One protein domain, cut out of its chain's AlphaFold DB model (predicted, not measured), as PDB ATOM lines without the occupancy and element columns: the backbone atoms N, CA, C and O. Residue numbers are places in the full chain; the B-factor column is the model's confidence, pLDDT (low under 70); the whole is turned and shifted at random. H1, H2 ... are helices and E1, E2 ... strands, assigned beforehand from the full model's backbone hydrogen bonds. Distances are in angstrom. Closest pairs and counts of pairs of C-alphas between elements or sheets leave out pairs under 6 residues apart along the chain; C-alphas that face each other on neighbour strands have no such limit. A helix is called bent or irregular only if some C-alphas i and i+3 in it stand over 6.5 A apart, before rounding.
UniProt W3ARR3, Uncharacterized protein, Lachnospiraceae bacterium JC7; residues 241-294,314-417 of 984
ATOM      1  N   VAL A 241     119.635  63.412  78.456       95.94
ATOM      2  CA  VAL A 241     118.579  62.551  77.910       95.94
ATOM      3  C   VAL A 241     119.224  61.602  76.900       95.94
ATOM      4  O   VAL A 241     119.855  62.060  75.949       95.94
ATOM      5  N   THR A 242     119.112  60.282  77.075       92.75
ATOM      6  CA  THR A 242     119.708  59.343  76.099       92.75
ATOM      7  C   THR A 242     118.897  59.311  74.800       92.75
ATOM      8  O   THR A 242     119.465  59.516  73.728       92.75
ATOM      9  N   GLU A 243     117.578  59.135  74.894       92.88
ATOM     10  CA  GLU A 243     116.660  59.159  73.750       92.88
ATOM     11  C   GLU A 243     115.424  60.022  74.039       92.88
ATOM     12  O   GLU A 243     114.667  59.751  74.973       92.88
ATOM     13  N   ASN A 244     115.185  61.032  73.198       90.25
ATOM     14  CA  ASN A 244     113.897  61.716  73.105       90.25
ATOM     15  C   ASN A 244     113.086  61.043  71.988       90.25
ATOM     16  O   ASN A 244     113.463  61.133  70.820       90.25
ATOM     17  N   THR A 245     112.038  60.294  72.328       84.88
ATOM     18  CA  THR A 245     111.261  59.491  71.357       84.88
ATOM     19  C   THR A 245     110.325  60.361  70.510       84.88
ATOM     20  O   THR A 245     110.210  61.549  70.761       84.88
ATOM     21  N   GLN A 246     109.624  59.791  69.519       80.88
ATOM     22  CA  GLN A 246     108.720  60.551  68.631       80.88
ATOM     23  C   GLN A 246     107.581  61.301  69.349       80.88
ATOM     24  O   GLN A 246     107.051  62.250  68.782       80.88
ATOM     25  N   SER A 247     107.188  60.865  70.551       76.44
ATOM     26  CA  SER A 247     106.196  61.543  71.405       76.44
ATOM     27  C   SER A 247     106.840  62.416  72.489       76.44
ATOM     28  O   SER A 247     106.136  63.099  73.227       76.44
ATOM     29  N   GLY A 248     108.169  62.385  72.595       70.94
ATOM     30  CA  GLY A 248     108.931  63.177  73.543       70.94
ATOM     31  C   GLY A 248     109.112  64.619  73.072       70.94
ATOM     32  O   GLY A 248     109.583  64.871  71.960       70.94
ATOM     33  N   TYR A 249     108.786  65.553  73.959       80.12
ATOM     34  CA  TYR A 249     109.005  66.985  73.808       80.12
ATOM     35  C   TYR A 249     109.960  67.478  74.900       80.12
ATOM     36  O   TYR A 249     109.822  67.117  76.075       80.12
ATOM     37  N   ILE A 250     110.935  68.295  74.512       81.31
ATOM     38  CA  ILE A 250     111.849  68.983  75.426       81.31
ATOM     39  C   ILE A 250     111.738  70.479  75.131       81.31
ATOM     40  O   ILE A 250     112.185  70.915  74.073       81.31
ATOM     41  N   GLU A 251     111.142  71.265  76.032       76.69
ATOM     42  CA  GLU A 251     110.937  72.711  75.811       76.69
ATOM     43  C   GLU A 251     112.297  73.423  75.701       76.69
ATOM     44  O   GLU A 251     112.557  74.101  74.709       76.69
ATOM     45  N   VAL A 252     113.205  73.178  76.656       81.12
ATOM     46  CA  VAL A 252     114.567  73.733  76.669       81.12
ATOM     47  C   VAL A 252     115.620  72.654  76.945       81.12
ATOM     48  O   VAL A 252     115.596  71.987  77.982       81.12
ATOM     49  N   ASN A 253     116.613  72.538  76.062       93.00
ATOM     50  CA  ASN A 253     117.891  71.873  76.320       93.00
ATOM     51  C   ASN A 253     118.945  72.935  76.674       93.00
ATOM     52  O   ASN A 253     119.429  73.652  75.799       93.00
ATOM     53  N   GLY A 254     119.246  73.067  77.965       89.00
ATOM     54  CA  GLY A 254     119.991  74.191  78.533       89.00
ATOM     55  C   GLY A 254     121.517  74.106  78.424       89.00
ATOM     56  O   GLY A 254     122.089  73.166  77.869       89.00
ATOM     57  N   GLU A 255     122.190  75.100  79.012       87.69
ATOM     58  CA  GLU A 255     123.657  75.187  79.064       87.69
ATOM     59  C   GLU A 255     124.274  73.895  79.646       87.69
ATOM     60  O   GLU A 255     123.849  73.383  80.683       87.69
ATOM     61  N   ASP A 256     125.287  73.368  78.955       87.25
ATOM     62  CA  ASP A 256     125.975  72.096  79.209       87.25
ATOM     63  C   ASP A 256     125.163  70.791  79.062       87.25
ATOM     64  O   ASP A 256     125.784  69.720  79.039       87.25
ATOM     65  N   ALA A 257     123.843  70.854  78.867       93.25
ATOM     66  CA  ALA A 257     122.971  69.690  78.715       93.25
ATOM     67  C   ALA A 257     123.262  68.867  77.445       93.25
ATOM     68  O   ALA A 257     123.811  69.368  76.458       93.25
ATOM     69  N   TYR A 258     122.882  67.586  77.458       94.50
ATOM     70  CA  TYR A 258     123.108  66.655  76.350       94.50
ATOM     71  C   TYR A 258     121.873  65.812  76.021       94.50
ATOM     72  O   TYR A 258     121.305  65.155  76.892       94.50
ATOM     73  N   ILE A 259     121.516  65.757  74.740       95.94
ATOM     74  CA  ILE A 259     120.531  64.826  74.187       95.94
ATOM     75  C   ILE A 259     121.267  63.892  73.225       95.94
ATOM     76  O   ILE A 259     121.844  64.348  72.239       95.94
ATOM     77  N   GLY A 260     121.251  62.585  73.499       91.81
ATOM     78  CA  GLY A 260     121.911  61.578  72.663       91.81
ATOM     79  C   GLY A 260     121.281  61.495  71.275       91.81
ATOM     80  O   GLY A 260     121.903  61.886  70.283       91.81
ATOM     81  N   THR A 261     120.027  61.050  71.220       91.19
ATOM     82  CA  THR A 261     119.234  60.999  69.985       91.19
ATOM     83  C   THR A 261     117.882  61.681  70.168       91.19
ATOM     84  O   THR A 261     117.133  61.347  71.086       91.19
ATOM     85  N   ASN A 262     117.549  62.599  69.260       90.88
ATOM     86  CA  ASN A 262     116.231  63.212  69.143       90.88
ATOM     87  C   ASN A 262     115.438  62.592  67.980       90.88
ATOM     88  O   ASN A 262     115.801  62.747  66.810       90.88
ATOM     89  N   TYR A 263     114.349  61.903  68.308       84.25
ATOM     90  CA  TYR A 263     113.331  61.394  67.383       84.25
ATOM     91  C   TYR A 263     112.044  62.230  67.410       84.25
ATOM     92  O   TYR A 263     111.302  62.221  66.429       84.25
ATOM     93  N   GLY A 264     111.771  62.893  68.537       79.69
ATOM     94  CA  GLY A 264     110.650  63.807  68.736       79.69
ATOM     95  C   GLY A 264     111.074  65.247  68.517       79.69
ATOM     96  O   GLY A 264     111.616  65.589  67.465       79.69
ATOM     97  N   GLU A 265     110.820  66.088  69.507       81.56
ATOM     98  CA  GLU A 265     110.868  67.532  69.337       81.56
ATOM     99  C   GLU A 265     111.611  68.238  70.474       81.56
ATOM    100  O   GLU A 265     111.520  67.853  71.641       81.56
ATOM    101  N   ILE A 266     112.372  69.266  70.099       81.44
ATOM    102  CA  ILE A 266     113.081  70.173  70.999       81.44
ATOM    103  C   ILE A 266     112.638  71.595  70.641       81.44
ATOM    104  O   ILE A 266     112.749  71.980  69.477       81.44
ATOM    105  N   GLY A 267     112.155  72.366  71.616       67.31
ATOM    106  CA  GLY A 267     111.875  73.793  71.451       67.31
ATOM    107  C   GLY A 267     113.173  74.558  71.200       67.31
ATOM    108  O   GLY A 267     113.521  74.852  70.059       67.31
ATOM    109  N   GLU A 268     113.931  74.799  72.266       86.00
ATOM    110  CA  GLU A 268     115.206  75.518  72.228       86.00
ATOM    111  C   GLU A 268     116.374  74.591  72.611       86.00
ATOM    112  O   GLU A 268     116.387  73.992  73.688       86.00
ATOM    113  N   ASN A 269     117.402  74.493  71.763       92.38
ATOM    114  CA  ASN A 269     118.726  74.011  72.161       92.38
ATOM    115  C   ASN A 269     119.646  75.215  72.400       92.38
ATOM    116  O   ASN A 269     120.194  75.769  71.445       92.38
ATOM    117  N   GLN A 270     119.800  75.611  73.665       92.50
ATOM    118  CA  GLN A 270     120.489  76.836  74.090       92.50
ATOM    119  C   GLN A 270     121.995  76.827  73.793       92.50
ATOM    120  O   GLN A 270     122.598  75.778  73.554       92.50
ATOM    121  N   GLU A 271     122.639  78.001  73.861       94.19
ATOM    122  CA  GLU A 271     124.102  78.120  73.767       94.19
ATOM    123  C   GLU A 271     124.788  77.168  74.772       94.19
ATOM    124  O   GLU A 271     124.544  77.202  75.977       94.19
ATOM    125  N   GLY A 272     125.650  76.279  74.265       90.69
ATOM    126  CA  GLY A 272     126.329  75.248  75.063       90.69
ATOM    127  C   GLY A 272     125.528  73.957  75.299       90.69
ATOM    128  O   GLY A 272     126.121  72.971  75.750       90.69
ATOM    129  N   GLY A 273     124.236  73.931  74.962       95.12
ATOM    130  CA  GLY A 273     123.421  72.720  74.863       95.12
ATOM    131  C   GLY A 273     123.835  71.863  73.660       95.12
ATOM    132  O   GLY A 273     124.212  72.374  72.599       95.12
ATOM    133  N   LYS A 274     123.833  70.539  73.831       96.12
ATOM    134  CA  LYS A 274     124.384  69.579  72.859       96.12
ATOM    135  C   LYS A 274     123.335  68.554  72.437       96.12
ATOM    136  O   LYS A 274     122.727  67.904  73.285       96.12
ATOM    137  N   VAL A 275     123.210  68.321  71.134       96.19
ATOM    138  CA  VAL A 275     122.411  67.235  70.547       96.19
ATOM    139  C   VAL A 275     123.320  66.355  69.687       96.19
ATOM    140  O   VAL A 275     124.043  66.849  68.817       96.19
ATOM    141  N   GLY A 276     123.306  65.042  69.911       92.56
ATOM    142  CA  GLY A 276     124.118  64.089  69.153       92.56
ATOM    143  C   GLY A 276     123.557  63.822  67.760       92.56
ATOM    144  O   GLY A 276     124.104  64.274  66.752       92.56
ATOM    145  N   LEU A 277     122.444  63.099  67.695       90.81
ATOM    146  CA  LEU A 277     121.727  62.795  66.459       90.81
ATOM    147  C   LEU A 277     120.334  63.433  66.493       90.81
ATOM    148  O   LEU A 277     119.494  63.029  67.290       90.81
ATOM    149  N   ASN A 278     120.058  64.386  65.599       91.62
ATOM    150  CA  ASN A 278     118.697  64.869  65.367       91.62
ATOM    151  C   ASN A 278     118.069  64.146  64.171       91.62
ATOM    152  O   ASN A 278     118.585  64.240  63.062       91.62
ATOM    153  N   THR A 279     116.943  63.472  64.375       87.44
ATOM    154  CA  THR A 279     116.102  62.887  63.309       87.44
ATOM    155  C   THR A 279     114.661  63.399  63.335       87.44
ATOM    156  O   THR A 279     113.966  63.265  62.330       87.44
ATOM    157  N   GLY A 280     114.238  63.993  64.454       82.38
ATOM    158  CA  GLY A 280     112.983  64.723  64.593       82.38
ATOM    159  C   GLY A 280     113.157  66.220  64.322       82.38
ATOM    160  O   GLY A 280     113.767  66.606  63.321       82.38
ATOM    161  N   TYR A 281     112.613  67.053  65.205       81.19
ATOM    162  CA  TYR A 281     112.518  68.505  65.048       81.19
ATOM    163  C   TYR A 281     113.291  69.243  66.147       81.19
ATOM    164  O   TYR A 281     113.303  68.817  67.304       81.19
ATOM    165  N   ILE A 282     113.932  70.349  65.769       84.81
ATOM    166  CA  ILE A 282     114.461  71.373  66.679       84.81
ATOM    167  C   ILE A 282     113.958  72.719  66.157       84.81
ATOM    168  O   ILE A 282     114.224  73.041  64.995       84.81
ATOM    169  N   HIS A 283     113.240  73.493  66.971       76.38
ATOM    170  CA  HIS A 283     112.728  74.791  66.520       76.38
ATOM    171  C   HIS A 283     113.856  75.830  66.484       76.38
ATOM    172  O   HIS A 283     114.178  76.369  65.423       76.38
ATOM    173  N   GLU A 284     114.538  76.019  67.610       81.88
ATOM    174  CA  GLU A 284     115.646  76.965  67.757       81.88
ATOM    175  C   GLU A 284     116.928  76.231  68.175       81.88
ATOM    176  O   GLU A 284     116.965  75.523  69.183       81.88
ATOM    177  N   ASN A 285     118.003  76.375  67.393       91.44
ATOM    178  CA  ASN A 285     119.323  75.850  67.731       91.44
ATOM    179  C   ASN A 285     120.373  76.959  67.856       91.44
ATOM    180  O   ASN A 285     120.940  77.409  66.855       91.44
ATOM    181  N   ASP A 286     120.716  77.283  69.099       93.00
ATOM    182  CA  ASP A 286     121.826  78.155  69.498       93.00
ATOM    183  C   ASP A 286     123.055  77.347  69.967       93.00
ATOM    184  O   ASP A 286     124.189  77.834  69.935       93.00
ATOM    185  N   GLY A 287     122.853  76.079  70.337       94.88
ATOM    186  CA  GLY A 287     123.887  75.125  70.736       94.88
ATOM    187  C   GLY A 287     124.518  74.309  69.595       94.88
ATOM    188  O   GLY A 287     124.536  74.703  68.423       94.88
ATOM    189  N   ASP A 288     125.060  73.141  69.950       95.88
ATOM    190  CA  ASP A 288     125.771  72.223  69.049       95.88
ATOM    191  C   ASP A 288     124.896  71.015  68.641       95.88
ATOM    192  O   ASP A 288     124.491  70.224  69.493       95.88
ATOM    193  N   VAL A 289     124.695  70.791  67.335       96.06
ATOM    194  CA  VAL A 289     124.069  69.574  66.768       96.06
ATOM    195  C   VAL A 289     125.101  68.738  66.013       96.06
ATOM    196  O   VAL A 289     125.829  69.233  65.146       96.06
ATOM    197  N   GLY A 290     125.147  67.437  66.293       89.75
ATOM    198  CA  GLY A 290     126.256  66.575  65.885       89.75
ATOM    199  C   GLY A 290     127.417  66.631  66.869       89.75
ATOM    200  O   GLY A 290     128.577  66.657  66.449       89.75
ATOM    201  N   TYR A 291     127.103  66.707  68.164       80.06
ATOM    202  CA  TYR A 291     128.070  66.544  69.242       80.06
ATOM    203  C   TYR A 291     128.263  65.055  69.560       80.06
ATOM    204  O   TYR A 291     127.300  64.320  69.750       80.06
ATOM    205  N   VAL A 292     129.513  64.610  69.663       65.44
ATOM    206  CA  VAL A 292     129.849  63.279  70.184       65.44
ATOM    207  C   VAL A 292     130.515  63.495  71.530       65.44
ATOM    208  O   VAL A 292     131.567  64.131  71.595       65.44
ATOM    209  N   GLU A 293     129.919  62.980  72.605       58.59
ATOM    210  CA  GLU A 293     130.603  62.946  73.893       58.59
ATOM    211  C   GLU A 293     131.832  62.034  73.768       58.59
ATOM    212  O   GLU A 293     131.710  60.880  73.350       58.59
ATOM    213  N   ASP A 294     133.023  62.559  74.081       47.94
ATOM    214  CA  ASP A 294     134.270  61.789  74.060       47.94
ATOM    215  C   ASP A 294     134.096  60.551  74.955       47.94
ATOM    216  O   ASP A 294     134.172  60.648  76.184       47.94
ATOM    217  N   TYR A 314     127.704  59.228  61.778       62.84
ATOM    218  CA  TYR A 314     126.304  58.978  62.118       62.84
ATOM    219  C   TYR A 314     125.664  60.080  62.986       62.84
ATOM    220  O   TYR A 314     124.478  59.989  63.284       62.84
ATOM    221  N   THR A 315     126.416  61.103  63.412       80.62
ATOM    222  CA  THR A 315     125.898  62.219  64.237       80.62
ATOM    223  C   THR A 315     125.659  63.487  63.416       80.62
ATOM    224  O   THR A 315     126.282  63.692  62.371       80.62
ATOM    225  N   GLY A 316     124.737  64.343  63.868       89.56
ATOM    226  CA  GLY A 316     124.322  65.563  63.166       89.56
ATOM    227  C   GLY A 316     122.817  65.654  62.919       89.56
ATOM    228  O   GLY A 316     122.023  64.935  63.525       89.56
ATOM    229  N   ASN A 317     122.428  66.550  62.013       93.12
ATOM    230  CA  ASN A 317     121.050  66.748  61.594       93.12
ATOM    231  C   ASN A 317     120.666  65.830  60.424       93.12
ATOM    232  O   ASN A 317     121.209  65.931  59.324       93.12
ATOM    233  N   TYR A 318     119.688  64.972  60.673       90.88
ATOM    234  CA  TYR A 318     118.996  64.094  59.729       90.88
ATOM    235  C   TYR A 318     117.481  64.384  59.688       90.88
ATOM    236  O   TYR A 318     116.795  63.855  58.814       90.88
ATOM    237  N   GLY A 319     116.981  65.208  60.615       86.62
ATOM    238  CA  GLY A 319     115.609  65.700  60.690       86.62
ATOM    239  C   GLY A 319     115.493  67.149  60.216       86.62
ATOM    240  O   GLY A 319     116.106  67.533  59.215       86.62
ATOM    241  N   ILE A 320     114.709  67.955  60.927       82.81
ATOM    242  CA  ILE A 320     114.466  69.367  60.606       82.81
ATOM    243  C   ILE A 320     114.985  70.257  61.741       82.81
ATOM    244  O   ILE A 320     114.850  69.924  62.917       82.81
ATOM    245  N   ILE A 321     115.607  71.374  61.362       83.88
ATOM    246  CA  ILE A 321     115.951  72.493  62.244       83.88
ATOM    247  C   ILE A 321     115.367  73.754  61.599       83.88
ATOM    248  O   ILE A 321     115.758  74.072  60.470       83.88
ATOM    249  N   THR A 322     114.430  74.445  62.254       78.75
ATOM    250  CA  THR A 322     113.801  75.629  61.638       78.75
ATOM    251  C   THR A 322     114.706  76.853  61.717       78.75
ATOM    252  O   THR A 322     114.979  77.460  60.682       78.75
ATOM    253  N   GLU A 323     115.279  77.158  62.883       77.44
ATOM    254  CA  GLU A 323     116.240  78.251  63.053       77.44
ATOM    255  C   GLU A 323     117.554  77.752  63.669       77.44
ATOM    256  O   GLU A 323     117.572  77.056  64.679       77.44
ATOM    257  N   ASN A 324     118.686  78.096  63.047       89.75
ATOM    258  CA  ASN A 324     120.019  77.800  63.569       89.75
ATOM    259  C   ASN A 324     120.868  79.071  63.676       89.75
ATOM    260  O   ASN A 324     121.301  79.602  62.645       89.75
ATOM    261  N   THR A 325     121.198  79.491  64.899       93.12
ATOM    262  CA  THR A 325     122.256  80.483  65.182       93.12
ATOM    263  C   THR A 325     123.544  79.825  65.710       93.12
ATOM    264  O   THR A 325     124.642  80.362  65.522       93.12
ATOM    265  N   GLY A 326     123.425  78.610  66.255       93.94
ATOM    266  CA  GLY A 326     124.499  77.759  66.761       93.94
ATOM    267  C   GLY A 326     125.273  76.990  65.687       93.94
ATOM    268  O   GLY A 326     125.416  77.425  64.535       93.94
ATOM    269  N   THR A 327     125.811  75.823  66.060       96.44
ATOM    270  CA  THR A 327     126.654  74.996  65.182       96.44
ATOM    271  C   THR A 327     126.008  73.661  64.827       96.44
ATOM    272  O   THR A 327     125.669  72.865  65.692       96.44
ATOM    273  N   ILE A 328     125.971  73.343  63.532       97.00
ATOM    274  CA  ILE A 328     125.623  72.018  63.012       97.00
ATOM    275  C   ILE A 328     126.887  71.384  62.414       97.00
ATOM    276  O   ILE A 328     127.419  71.840  61.392       97.00
ATOM    277  N   THR A 329     127.380  70.309  63.028       93.94
ATOM    278  CA  THR A 329     128.572  69.573  62.566       93.94
ATOM    279  C   THR A 329     128.338  68.925  61.200       93.94
ATOM    280  O   THR A 329     129.185  69.010  60.306       93.94
ATOM    281  N   TYR A 330     127.173  68.305  61.014       92.94
ATOM    282  CA  TYR A 330     126.804  67.605  59.789       92.94
ATOM    283  C   TYR A 330     125.305  67.751  59.524       92.94
ATOM    284  O   TYR A 330     124.504  67.437  60.395       92.94
ATOM    285  N   ASN A 331     124.921  68.215  58.334       94.38
ATOM    286  CA  ASN A 331     123.540  68.182  57.847       94.38
ATOM    287  C   ASN A 331     123.441  67.131  56.732       94.38
ATOM    288  O   ASN A 331     124.060  67.289  55.675       94.38
ATOM    289  N   ALA A 332     122.730  66.034  56.977       90.75
ATOM    290  CA  ALA A 332     122.765  64.821  56.165       90.75
ATOM    291  C   ALA A 332     122.022  64.964  54.829       90.75
ATOM    292  O   ALA A 332     120.990  65.615  54.736       90.75
ATOM    293  N   GLY A 333     122.509  64.320  53.771       87.12
ATOM    294  CA  GLY A 333     121.828  64.282  52.476       87.12
ATOM    295  C   GLY A 333     120.842  63.125  52.363       87.12
ATOM    296  O   GLY A 333     120.967  62.119  53.050       87.12
ATOM    297  N   ILE A 334     119.917  63.189  51.403       78.25
ATOM    298  CA  ILE A 334     118.956  62.098  51.127       78.25
ATOM    299  C   ILE A 334     119.622  60.729  50.859       78.25
ATOM    300  O   ILE A 334     119.027  59.677  51.085       78.25
ATOM    301  N   ASN A 335     120.877  60.733  50.396       78.69
ATOM    302  CA  ASN A 335     121.665  59.525  50.135       78.69
ATOM    303  C   ASN A 335     122.343  58.952  51.395       78.69
ATOM    304  O   ASN A 335     122.858  57.841  51.344       78.69
ATOM    305  N   ASP A 336     122.336  59.674  52.520       80.94
ATOM    306  CA  ASP A 336     122.899  59.229  53.800       80.94
ATOM    307  C   ASP A 336     121.941  58.300  54.580       80.94
ATOM    308  O   ASP A 336     122.256  57.891  55.694       80.94
ATOM    309  N   LYS A 337     120.813  57.882  53.976       74.56
ATOM    310  CA  LYS A 337     119.884  56.870  54.518       74.56
ATOM    311  C   LYS A 337     120.587  55.560  54.906       74.56
ATOM    312  O   LYS A 337     120.180  54.910  55.863       74.56
ATOM    313  N   GLU A 338     121.641  55.174  54.183       70.50
ATOM    314  CA  GLU A 338     122.432  53.976  54.509       70.50
ATOM    315  C   GLU A 338     123.184  54.109  55.843       70.50
ATOM    316  O   GLU A 338     123.385  53.100  56.506       70.50
ATOM    317  N   LYS A 339     123.505  55.329  56.298       71.31
ATOM    318  CA  LYS A 339     124.124  55.561  57.614       71.31
ATOM    319  C   LYS A 339     123.120  55.421  58.757       71.31
ATOM    320  O   LYS A 339     123.460  54.850  59.782       71.31
ATOM    321  N   LEU A 340     121.870  55.859  58.562       69.06
ATOM    322  CA  LEU A 340     120.791  55.630  59.538       69.06
ATOM    323  C   LEU A 340     120.487  54.133  59.731       69.06
ATOM    324  O   LEU A 340     120.110  53.709  60.817       69.06
ATOM    325  N   LEU A 341     120.681  53.317  58.687       64.50
ATOM    326  CA  LEU A 341     120.557  51.856  58.765       64.50
ATOM    327  C   LEU A 341     121.679  51.183  59.580       64.50
ATOM    328  O   LEU A 341     121.532  50.017  59.944       64.50
ATOM    329  N   GLU A 342     122.786  51.881  59.845       62.78
ATOM    330  CA  GLU A 342     123.920  51.384  60.638       62.78
ATOM    331  C   GLU A 342     123.889  51.877  62.099       62.78
ATOM    332  O   GLU A 342     124.640  51.357  62.922       62.78
ATOM    333  N   SER A 343     123.007  52.825  62.443       57.72
ATOM    334  CA  SER A 343     122.941  53.493  63.753       57.72
ATOM    335  C   SER A 343     121.755  53.065  64.637       57.72
ATOM    336  O   SER A 343     121.287  53.860  65.445       57.72
ATOM    337  N   ASP A 344     121.230  51.846  64.449       62.72
ATOM    338  CA  ASP A 344     120.089  51.254  65.191       62.72
ATOM    339  C   ASP A 344     118.791  52.112  65.235       62.72
ATOM    340  O   ASP A 344     117.900  51.885  66.055       62.72
ATOM    341  N   VAL A 345     118.634  53.066  64.305       64.69
ATOM    342  CA  VAL A 345     117.478  53.980  64.214       64.69
ATOM    343  C   VAL A 345     116.188  53.250  63.808       64.69
ATOM    344  O   VAL A 345     116.193  52.313  63.005       64.69
ATOM    345  N   GLN A 346     115.052  53.723  64.335       64.12
ATOM    346  CA  GLN A 346     113.722  53.156  64.087       64.12
ATOM    347  C   GLN A 346     113.398  53.038  62.576       64.12
ATOM    348  O   GLN A 346     113.483  54.038  61.853       64.12
ATOM    349  N   PRO A 347     112.958  51.861  62.071       62.25
ATOM    350  CA  PRO A 347     112.748  51.629  60.634       62.25
ATOM    351  C   PRO A 347     111.764  52.585  59.944       62.25
ATOM    352  O   PRO A 347     111.891  52.850  58.751       62.25
ATOM    353  N   GLU A 348     110.788  53.106  60.685       64.19
ATOM    354  CA  GLU A 348     109.752  54.013  60.176       64.19
ATOM    355  C   GLU A 348     110.348  55.372  59.772       64.19
ATOM    356  O   GLU A 348     110.088  55.874  58.678       64.19
ATOM    357  N   ILE A 349     111.258  55.901  60.597       61.69
ATOM    358  CA  ILE A 349     111.995  57.152  60.349       61.69
ATOM    359  C   ILE A 349     112.885  57.005  59.111       61.69
ATOM    360  O   ILE A 349     112.972  57.899  58.269       61.69
ATOM    361  N   ILE A 350     113.502  55.831  58.958       65.56
ATOM    362  CA  ILE A 350     114.361  55.506  57.820       65.56
ATOM    363  C   ILE A 350     113.582  55.563  56.499       65.56
ATOM    364  O   ILE A 350     114.138  55.998  55.488       65.56
ATOM    365  N   ASP A 351     112.313  55.152  56.463       64.75
ATOM    366  CA  ASP A 351     111.480  55.199  55.251       64.75
ATOM    367  C   ASP A 351     110.908  56.586  54.927       64.75
ATOM    368  O   ASP A 351     110.725  56.904  53.744       64.75
ATOM    369  N   GLU A 352     110.745  57.454  55.925       65.56
ATOM    370  CA  GLU A 352     110.326  58.843  55.717       65.56
ATOM    371  C   GLU A 352     111.492  59.814  55.450       65.56
ATOM    372  O   GLU A 352     111.263  60.843  54.813       65.56
ATOM    373  N   PHE A 353     112.733  59.472  55.806       74.62
ATOM    374  CA  PHE A 353     113.928  60.317  55.648       74.62
ATOM    375  C   PHE A 353     114.071  60.995  54.267       74.62
ATOM    376  O   PHE A 353     114.038  60.349  53.211       74.62
ATOM    377  N   LYS A 354     114.279  62.320  54.278       73.25
ATOM    378  CA  LYS A 354     114.464  63.168  53.082       73.25
ATOM    379  C   LYS A 354     115.864  63.788  52.970       73.25
ATOM    380  O   LYS A 354     116.143  64.467  51.982       73.25
ATOM    381  N   GLY A 355     116.757  63.505  53.919       82.12
ATOM    382  CA  GLY A 355     117.905  64.360  54.221       82.12
ATOM    383  C   GLY A 355     117.565  65.335  55.349       82.12
ATOM    384  O   GLY A 355     116.396  65.661  55.540       82.12
ATOM    385  N   GLY A 356     118.590  65.792  56.061       88.00
ATOM    386  CA  GLY A 356     118.483  66.877  57.022       88.00
ATOM    387  C   GLY A 356     118.143  68.197  56.326       88.00
ATOM    388  O   GLY A 356     118.717  68.543  55.281       88.00
ATOM    389  N   ILE A 357     117.195  68.921  56.907       88.38
ATOM    390  CA  ILE A 357     116.739  70.236  56.458       88.38
ATOM    391  C   ILE A 357     117.110  71.249  57.539       88.38
ATOM    392  O   ILE A 357     116.874  71.013  58.722       88.38
ATOM    393  N   VAL A 358     117.702  72.364  57.119       89.06
ATOM    394  CA  VAL A 358     117.864  73.566  57.941       89.06
ATOM    395  C   VAL A 358     117.123  74.681  57.222       89.06
ATOM    396  O   VAL A 358     117.526  75.073  56.123       89.06
ATOM    397  N   GLU A 359     116.016  75.156  57.781       87.56
ATOM    398  CA  GLU A 359     115.191  76.143  57.087       87.56
ATOM    399  C   GLU A 359     115.900  77.506  57.086       87.56
ATOM    400  O   GLU A 359     116.251  78.017  56.020       87.56
ATOM    401  N   VAL A 360     116.232  78.052  58.256       83.19
ATOM    402  CA  VAL A 360     117.041  79.267  58.431       83.19
ATOM    403  C   VAL A 360     118.382  78.920  59.079       83.19
ATOM    404  O   VAL A 360     118.443  78.349  60.162       83.19
ATOM    405  N   ASN A 361     119.486  79.310  58.437       90.12
ATOM    406  CA  ASN A 361     120.817  79.277  59.041       90.12
ATOM    407  C   ASN A 361     121.403  80.687  59.131       90.12
ATOM    408  O   ASN A 361     121.831  81.240  58.114       90.12
ATOM    409  N   GLU A 362     121.510  81.221  60.344       93.44
ATOM    410  CA  GLU A 362     122.303  82.414  60.682       93.44
ATOM    411  C   GLU A 362     123.659  82.036  61.315       93.44
ATOM    412  O   GLU A 362     124.631  82.790  61.223       93.44
ATOM    413  N   GLY A 363     123.745  80.824  61.865       93.44
ATOM    414  CA  GLY A 363     124.913  80.234  62.504       93.44
ATOM    415  C   GLY A 363     125.892  79.528  61.566       93.44
ATOM    416  O   GLY A 363     126.142  79.933  60.420       93.44
ATOM    417  N   LEU A 364     126.495  78.452  62.074       96.25
ATOM    418  CA  LEU A 364     127.565  77.702  61.424       96.25
ATOM    419  C   LEU A 364     127.137  76.275  61.055       96.25
ATOM    420  O   LEU A 364     126.947  75.432  61.921       96.25
ATOM    421  N   ILE A 365     127.182  75.938  59.767       97.75
ATOM    422  CA  ILE A 365     127.122  74.549  59.294       97.75
ATOM    423  C   ILE A 365     128.523  74.128  58.833       97.75
ATOM    424  O   ILE A 365     129.095  74.711  57.904       97.75
ATOM    425  N   ILE A 366     129.116  73.117  59.474       95.50
ATOM    426  CA  ILE A 366     130.476  72.659  59.139       95.50
ATOM    427  C   ILE A 366     130.463  71.860  57.828       95.50
ATOM    428  O   ILE A 366     131.259  72.138  56.922       95.50
ATOM    429  N   VAL A 367     129.536  70.911  57.695       94.12
ATOM    430  CA  VAL A 367     129.330  70.125  56.473       94.12
ATOM    431  C   VAL A 367     127.839  70.044  56.153       94.12
ATOM    432  O   VAL A 367     127.070  69.474  56.917       94.12
ATOM    433  N   ASN A 368     127.438  70.565  54.994       95.81
ATOM    434  CA  ASN A 368     126.097  70.388  54.447       95.81
ATOM    435  C   ASN A 368     126.106  69.368  53.305       95.81
ATOM    436  O   ASN A 368     126.702  69.630  52.264       95.81
ATOM    437  N   ASN A 369     125.419  68.243  53.459       93.44
ATOM    438  CA  ASN A 369     125.069  67.325  52.369       93.44
ATOM    439  C   ASN A 369     123.544  67.265  52.124       93.44
ATOM    440  O   ASN A 369     123.127  66.709  51.106       93.44
ATOM    441  N   GLY A 370     122.746  67.848  53.028       93.62
ATOM    442  CA  GLY A 370     121.299  68.056  52.939       93.62
ATOM    443  C   GLY A 370     120.894  69.417  52.372       93.62
ATOM    444  O   GLY A 370     121.589  69.992  51.528       93.62
ATOM    445  N   THR A 371     119.755  69.928  52.828       94.19
ATOM    446  CA  THR A 371     119.168  71.184  52.341       94.19
ATOM    447  C   THR A 371     119.321  72.298  53.373       94.19
ATOM    448  O   THR A 371     119.071  72.080  54.555       94.19
ATOM    449  N   VAL A 372     119.697  73.495  52.913       94.69
ATOM    450  CA  VAL A 372     119.641  74.750  53.674       94.69
ATOM    451  C   VAL A 372     118.801  75.757  52.880       94.69
ATOM    452  O   VAL A 372     119.231  76.189  51.803       94.69
ATOM    453  N   GLU A 373     117.605  76.099  53.361       91.56
ATOM    454  CA  GLU A 373     116.601  76.863  52.588       91.56
ATOM    455  C   GLU A 373     116.820  78.385  52.627       91.56
ATOM    456  O   GLU A 373     116.549  79.086  51.649       91.56
ATOM    457  N   ALA A 374     117.415  78.901  53.701       88.75
ATOM    458  CA  ALA A 374     117.872  80.280  53.806       88.75
ATOM    459  C   ALA A 374     119.173  80.377  54.612       88.75
ATOM    460  O   ALA A 374     119.175  80.450  55.837       88.75
ATOM    461  N   ASN A 375     120.309  80.421  53.913       91.75
ATOM    462  CA  ASN A 375     121.600  80.700  54.531       91.75
ATOM    463  C   ASN A 375     121.889  82.210  54.566       91.75
ATOM    464  O   ASN A 375     122.224  82.802  53.534       91.75
ATOM    465  N   SER A 376     121.835  82.778  55.768       92.88
ATOM    466  CA  SER A 376     122.342  84.106  56.148       92.88
ATOM    467  C   SER A 376     123.669  84.028  56.924       92.88
ATOM    468  O   SER A 376     124.384  85.028  57.002       92.88
ATOM    469  N   GLY A 377     124.006  82.844  57.447       93.44
ATOM    470  CA  GLY A 377     125.218  82.500  58.188       93.44
ATOM    471  C   GLY A 377     126.311  81.851  57.336       93.44
ATOM    472  O   GLY A 377     126.493  82.171  56.158       93.44
ATOM    473  N   THR A 378     127.078  80.926  57.924       97.81
ATOM    474  CA  THR A 378     128.233  80.282  57.268       97.81
ATOM    475  C   THR A 378     128.049  78.780  57.053       97.81
ATOM    476  O   THR A 378     127.999  78.015  58.010       97.81
ATOM    477  N   VAL A 379     128.124  78.330  55.798       98.38
ATOM    478  CA  VAL A 379     128.341  76.920  55.431       98.38
ATOM    479  C   VAL A 379     129.813  76.730  55.049       98.38
ATOM    480  O   VAL A 379     130.262  77.213  54.005       98.38
ATOM    481  N   LYS A 380     130.597  76.013  55.864       97.00
ATOM    482  CA  LYS A 380     132.025  75.760  55.573       97.00
ATOM    483  C   LYS A 380     132.196  74.873  54.338       97.00
ATOM    484  O   LYS A 380     132.913  75.247  53.412       97.00
ATOM    485  N   THR A 381     131.527  73.721  54.287       96.25
ATOM    486  CA  THR A 381     131.556  72.839  53.108       96.25
ATOM    487  C   THR A 381     130.152  72.414  52.699       96.25
ATOM    488  O   THR A 381     129.508  71.655  53.411       96.25
ATOM    489  N   ASN A 382     129.703  72.853  51.525       96.88
ATOM    490  CA  ASN A 382     128.528  72.304  50.853       96.88
ATOM    491  C   ASN A 382     128.963  71.119  49.981       96.88
ATOM    492  O   ASN A 382     129.573  71.313  48.925       96.88
ATOM    493  N   GLU A 383     128.713  69.900  50.442       94.62
ATOM    494  CA  GLU A 383     129.075  68.655  49.775       94.62
ATOM    495  C   GLU A 383     128.186  68.329  48.570       94.62
ATOM    496  O   GLU A 383     127.237  69.035  48.247       94.62
ATOM    497  N   LYS A 384     128.543  67.277  47.825       91.94
ATOM    498  CA  LYS A 384     128.005  67.007  46.482       91.94
ATOM    499  C   LYS A 384     126.471  66.878  46.398       91.94
ATOM    500  O   LYS A 384     125.924  67.241  45.357       91.94
ATOM    501  N   SER A 385     125.799  66.335  47.419       90.88
ATOM    502  CA  SER A 385     124.322  66.281  47.440       90.88
ATOM    503  C   SER A 385     123.697  67.544  48.035       90.88
ATOM    504  O   SER A 385     122.502  67.757  47.849       90.88
ATOM    505  N   GLY A 386     124.504  68.385  48.688       94.25
ATOM    506  CA  GLY A 386     124.058  69.554  49.422       94.25
ATOM    507  C   GLY A 386     123.467  70.644  48.531       94.25
ATOM    508  O   GLY A 386     124.008  70.987  47.468       94.25
ATOM    509  N   ILE A 387     122.348  71.195  48.991       95.19
ATOM    510  CA  ILE A 387     121.629  72.316  48.388       95.19
ATOM    511  C   ILE A 387     121.637  73.465  49.397       95.19
ATOM    512  O   ILE A 387     121.264  73.266  50.548       95.19
ATOM    513  N   VAL A 388     122.058  74.658  48.974       97.00
ATOM    514  CA  VAL A 388     122.030  75.872  49.807       97.00
ATOM    515  C   VAL A 388     121.425  77.028  49.020       97.00
ATOM    516  O   VAL A 388     121.946  77.397  47.965       97.00
ATOM    517  N   SER A 389     120.375  77.640  49.551       95.62
ATOM    518  CA  SER A 389     119.851  78.928  49.093       95.62
ATOM    519  C   SER A 389     120.526  80.049  49.893       95.62
ATOM    520  O   SER A 389     120.303  80.205  51.088       95.62
ATOM    521  N   ASN A 390     121.439  80.785  49.257       94.19
ATOM    522  CA  ASN A 390     122.412  81.659  49.919       94.19
ATOM    523  C   ASN A 390     122.058  83.148  49.766       94.19
ATOM    524  O   ASN A 390     122.172  83.701  48.668       94.19
ATOM    525  N   TYR A 391     121.654  83.791  50.862       91.44
ATOM    526  CA  TYR A 391     121.180  85.180  50.918       91.44
ATOM    527  C   TYR A 391     122.315  86.178  51.208       91.44
ATOM    528  O   TYR A 391     123.461  85.777  51.353       91.44
ATOM    529  N   GLU A 392     122.035  87.488  51.213       88.31
ATOM    530  CA  GLU A 392     123.039  88.569  51.096       88.31
ATOM    531  C   GLU A 392     124.186  88.529  52.132       88.31
ATOM    532  O   GLU A 392     125.338  88.775  51.768       88.31
ATOM    533  N   SER A 393     123.917  88.163  53.390       90.12
ATOM    534  CA  SER A 393     124.955  87.960  54.418       90.12
ATOM    535  C   SER A 393     125.608  86.571  54.378       90.12
ATOM    536  O   SER A 393     126.701  86.391  54.918       90.12
ATOM    537  N   GLY A 394     124.967  85.607  53.714       95.88
ATOM    538  CA  GLY A 394     125.330  84.198  53.701       95.88
ATOM    539  C   GLY A 394     126.660  83.902  53.011       95.88
ATOM    540  O   GLY A 394     126.946  84.360  51.897       95.88
ATOM    541  N   VAL A 395     127.476  83.075  53.663       97.50
ATOM    542  CA  VAL A 395     128.794  82.649  53.191       97.50
ATOM    543  C   VAL A 395     128.838  81.136  52.996       97.50
ATOM    544  O   VAL A 395     128.739  80.376  53.953       97.50
ATOM    545  N   VAL A 396     129.122  80.691  51.772       98.12
ATOM    546  CA  VAL A 396     129.537  79.310  51.483       98.12
ATOM    547  C   VAL A 396     131.045  79.309  51.229       98.12
ATOM    548  O   VAL A 396     131.513  79.860  50.228       98.12
ATOM    549  N   GLU A 397     131.842  78.725  52.128       97.44
ATOM    550  CA  GLU A 397     133.305  78.756  51.974       97.44
ATOM    551  C   GLU A 397     133.793  77.815  50.870       97.44
ATOM    552  O   GLU A 397     134.663  78.192  50.083       97.44
ATOM    553  N   LYS A 398     133.205  76.621  50.764       96.94
ATOM    554  CA  LYS A 398     133.514  75.645  49.718       96.94
ATOM    555  C   LYS A 398     132.248  74.981  49.192       96.94
ATOM    556  O   LYS A 398     131.525  74.334  49.941       96.94
ATOM    557  N   ASN A 399     132.018  75.087  47.886       97.12
ATOM    558  CA  ASN A 399     130.887  74.479  47.196       97.12
ATOM    559  C   ASN A 399     131.328  73.320  46.284       97.12
ATOM    560  O   ASN A 399     131.893  73.555  45.214       97.12
ATOM    561  N   ASN A 400     131.005  72.085  46.680       94.69
ATOM    562  CA  ASN A 400     131.013  70.877  45.843       94.69
ATOM    563  C   ASN A 400     129.613  70.530  45.284       94.69
ATOM    564  O   ASN A 400     129.529  69.781  44.309       94.69
ATOM    565  N   GLY A 401     128.542  71.027  45.913       94.69
ATOM    566  CA  GLY A 401     127.140  70.729  45.601       94.69
ATOM    567  C   GLY A 401     126.441  71.776  44.729       94.69
ATOM    568  O   GLY A 401     126.983  72.255  43.727       94.69
ATOM    569  N   THR A 402     125.202  72.106  45.101       95.75
ATOM    570  CA  THR A 402     124.365  73.147  44.484       95.75
ATOM    571  C   THR A 402     124.221  74.337  45.428       95.75
ATOM    572  O   THR A 402     123.830  74.164  46.577       95.75
ATOM    573  N   VAL A 403     124.466  75.551  44.928       97.38
ATOM    574  CA  VAL A 403     124.110  76.800  45.619       97.38
ATOM    575  C   VAL A 403     123.202  77.626  44.715       97.38
ATOM    576  O   VAL A 403     123.574  77.883  43.570       97.38
ATOM    577  N   PHE A 404     122.049  78.062  45.215       95.50
ATOM    578  CA  PHE A 404     121.214  79.097  44.604       95.50
ATOM    579  C   PHE A 404     121.560  80.423  45.270       95.50
ATOM    580  O   PHE A 404     121.338  80.598  46.463       95.50
ATOM    581  N   ASN A 405     122.212  81.329  44.542       92.19
ATOM    582  CA  ASN A 405     122.769  82.535  45.139       92.19
ATOM    583  C   ASN A 405     121.792  83.712  44.997       92.19
ATOM    584  O   ASN A 405     121.658  84.280  43.916       92.19
ATOM    585  N   TYR A 406     121.139  84.104  46.092       87.00
ATOM    586  CA  TYR A 406     120.225  85.251  46.168       87.00
ATOM    587  C   TYR A 406     120.955  86.577  46.462       87.00
ATOM    588  O   TYR A 406     120.329  87.632  46.448       87.00
ATOM    589  N   GLY A 407     122.277  86.552  46.666       86.88
ATOM    590  CA  GLY A 407     123.107  87.748  46.867       86.88
ATOM    591  C   GLY A 407     124.356  87.526  47.726       86.88
ATOM    592  O   GLY A 407     125.220  88.398  47.766       86.88
ATOM    593  N   GLY A 408     124.465  86.379  48.399       92.44
ATOM    594  CA  GLY A 408     125.580  86.058  49.281       92.44
ATOM    595  C   GLY A 408     126.887  85.673  48.586       92.44
ATOM    596  O   GLY A 408     127.044  85.679  47.362       92.44
ATOM    597  N   THR A 409     127.864  85.287  49.404       95.12
ATOM    598  CA  THR A 409     129.238  84.998  48.978       95.12
ATOM    599  C   THR A 409     129.517  83.498  48.874       95.12
ATOM    600  O   THR A 409     129.477  82.789  49.873       95.12
ATOM    601  N   VAL A 410     129.939  83.026  47.696       96.12
ATOM    602  CA  VAL A 410     130.552  81.695  47.517       96.12
ATOM    603  C   VAL A 410     132.057  81.865  47.273       96.12
ATOM    604  O   VAL A 410     132.448  82.462  46.268       96.12
ATOM    605  N   LYS A 411     132.913  81.378  48.187       94.31
ATOM    606  CA  LYS A 411     134.378  81.593  48.122       94.31
ATOM    607  C   LYS A 411     135.066  80.625  47.149       94.31
ATOM    608  O   LYS A 411     135.591  81.066  46.129       94.31
ATOM    609  N   ASP A 412     135.068  79.321  47.438       92.00
ATOM    610  CA  ASP A 412     135.521  78.278  46.506       92.00
ATOM    611  C   ASP A 412     134.317  77.642  45.801       92.00
ATOM    612  O   ASP A 412     133.448  77.036  46.426       92.00
ATOM    613  N   LYS A 413     134.291  77.771  44.475       86.62
ATOM    614  CA  LYS A 413     133.279  77.197  43.577       86.62
ATOM    615  C   LYS A 413     133.871  76.272  42.518       86.62
ATOM    616  O   LYS A 413     133.254  76.049  41.481       86.62
ATOM    617  N   SER A 414     135.092  75.782  42.729       84.50
ATOM    618  CA  SER A 414     135.877  75.046  41.728       84.50
ATOM    619  C   SER A 414     135.231  73.744  41.232       84.50
ATOM    620  O   SER A 414     135.521  73.313  40.113       84.50
ATOM    621  N   THR A 415     134.355  73.133  42.032       87.06
ATOM    622  CA  THR A 415     133.768  71.800  41.809       87.06
ATOM    623  C   THR A 415     132.242  71.822  41.695       87.06
ATOM    624  O   THR A 415     131.704  71.212  40.764       87.06
ATOM    625  N   GLY A 416     131.553  72.513  42.605       91.38
ATOM    626  CA  GLY A 416     130.093  72.645  42.648       91.38
ATOM    627  C   GLY A 416     129.519  73.646  41.644       91.38
ATOM    628  O   GLY A 416     130.247  74.331  40.922       91.38
ATOM    629  N   THR A 417     128.188  73.723  41.594       94.56
ATOM    630  CA  THR A 417     127.461  74.667  40.730       94.56
ATOM    631  C   THR A 417     126.848  75.790  41.560       94.56
ATOM    632  O   THR A 417     126.104  75.539  42.505       94.56
TER     633      THR A 417
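AT A GLANCE: This is residues 241 to 294 and 314 to 417 of the 984 residues of an uncharacterized protein of Lachnospiraceae bacterium JC7 (UniProt W3ARR3). The chain is wound in stacked turns, a solenoid with one wall of eight strands, E2, E4, E6, E7, E9, E11, E13 and E15, and facing it a second wall made of E1, E3 and E5 followed by E8, E10, E12, E14 and E16. Helices H1 and H2 lie side by side in a loop off these walls, between E8 and E9. The printed part has 158 residues; along it come E1 to E8, then H1 and H2, then E9 to E16, and each of the three sheets is parallel, in the orders just named. The class is mostly strand, and the whole is compact, with a radius of gyration of the C-alphas of 14.6 A and spans of 41 by 32 by 27 A.

HOW THE PARTS SIT: Start at E1, residues 241 to 244, in the sheet it forms with E3, residues 258 to 262, and E5, residues 274 to 278. E1 and E3 are parallel at 28 degrees, with N 241 and O 258 within hydrogen-bond range at 2.9 A. Next look at the twisted sheet of E2, 249 to 253, E4, 265 to 269, E6, 281 to 285, E7, 320 to 324, E9, 357 to 361, E11, 371 to 375, E13, 387 to 390, and E15, 402 to 405. In it E2 and E4 are parallel at 11 degrees, with N 250 and O 265 at 3.0 A, within hydrogen-bond range. The third sheet is E8, 327 to 331, E10, 364 to 368, E12, 378 to 382, E14, 395 to 399, and E16, 409 to 412; E8 and E10 are parallel at 11 degrees, with N 328 and O 364 within hydrogen-bond range at 2.8 A. The three form a stack of sheets, sheets face to face in turn: the parts that face each other are 10.3 A centre to centre for the sheets of E1 and E2, and 10.4 A for those of E2 and E8. Residues 288 to 289 pair in parallel with 274 to 275 of E5 and 327 to 328 of E8. H1, residues 334 to 340, and H2, residues 347 to 352, are close but not clearly touching, the closest C-alphas, of Lys 337 and Ile 350, being 6.6 A apart; they run opposite ways at a shallow tilt of 8 degrees, and neither is on a sheet. H2 has every O i to N i+4 pair within hydrogen-bond range; H1 has 0 of 3, and 2 of 4 O i to N i+3 pairs.

IN THESE COORDINATES: Find C-alpha 241, where E1 begins, at (118.579, 62.551, 77.910); E1 is 6.8 A long. The five-residue strands measure 10.1 to 10.6 A, and E13, E15 and E16 9.5 A each. H1 begins at (118.956, 62.098, 51.127) and is 10.8 A long; it is irregular, with C-alphas 335 and 338 7.1 A apart. H2 is 9.1 A long. E16 ends at C-alpha 412, (135.521, 78.278, 46.506).

THE WHOLE: The two C-alphas farthest apart, of Ser 247 and Ser 414, are 44.1 A apart. Residues 295 to 313 are not printed, and C-alphas 294 and 314 are 14.6 A apart across this cut, in the link from E6 to E7. Of the links printed whole, H1 to H2 is short and the others are tight. The mean pLDDT of the printed part is 86.6; residues 267, 292 to 294, 314 and 340 to 352 are under 70.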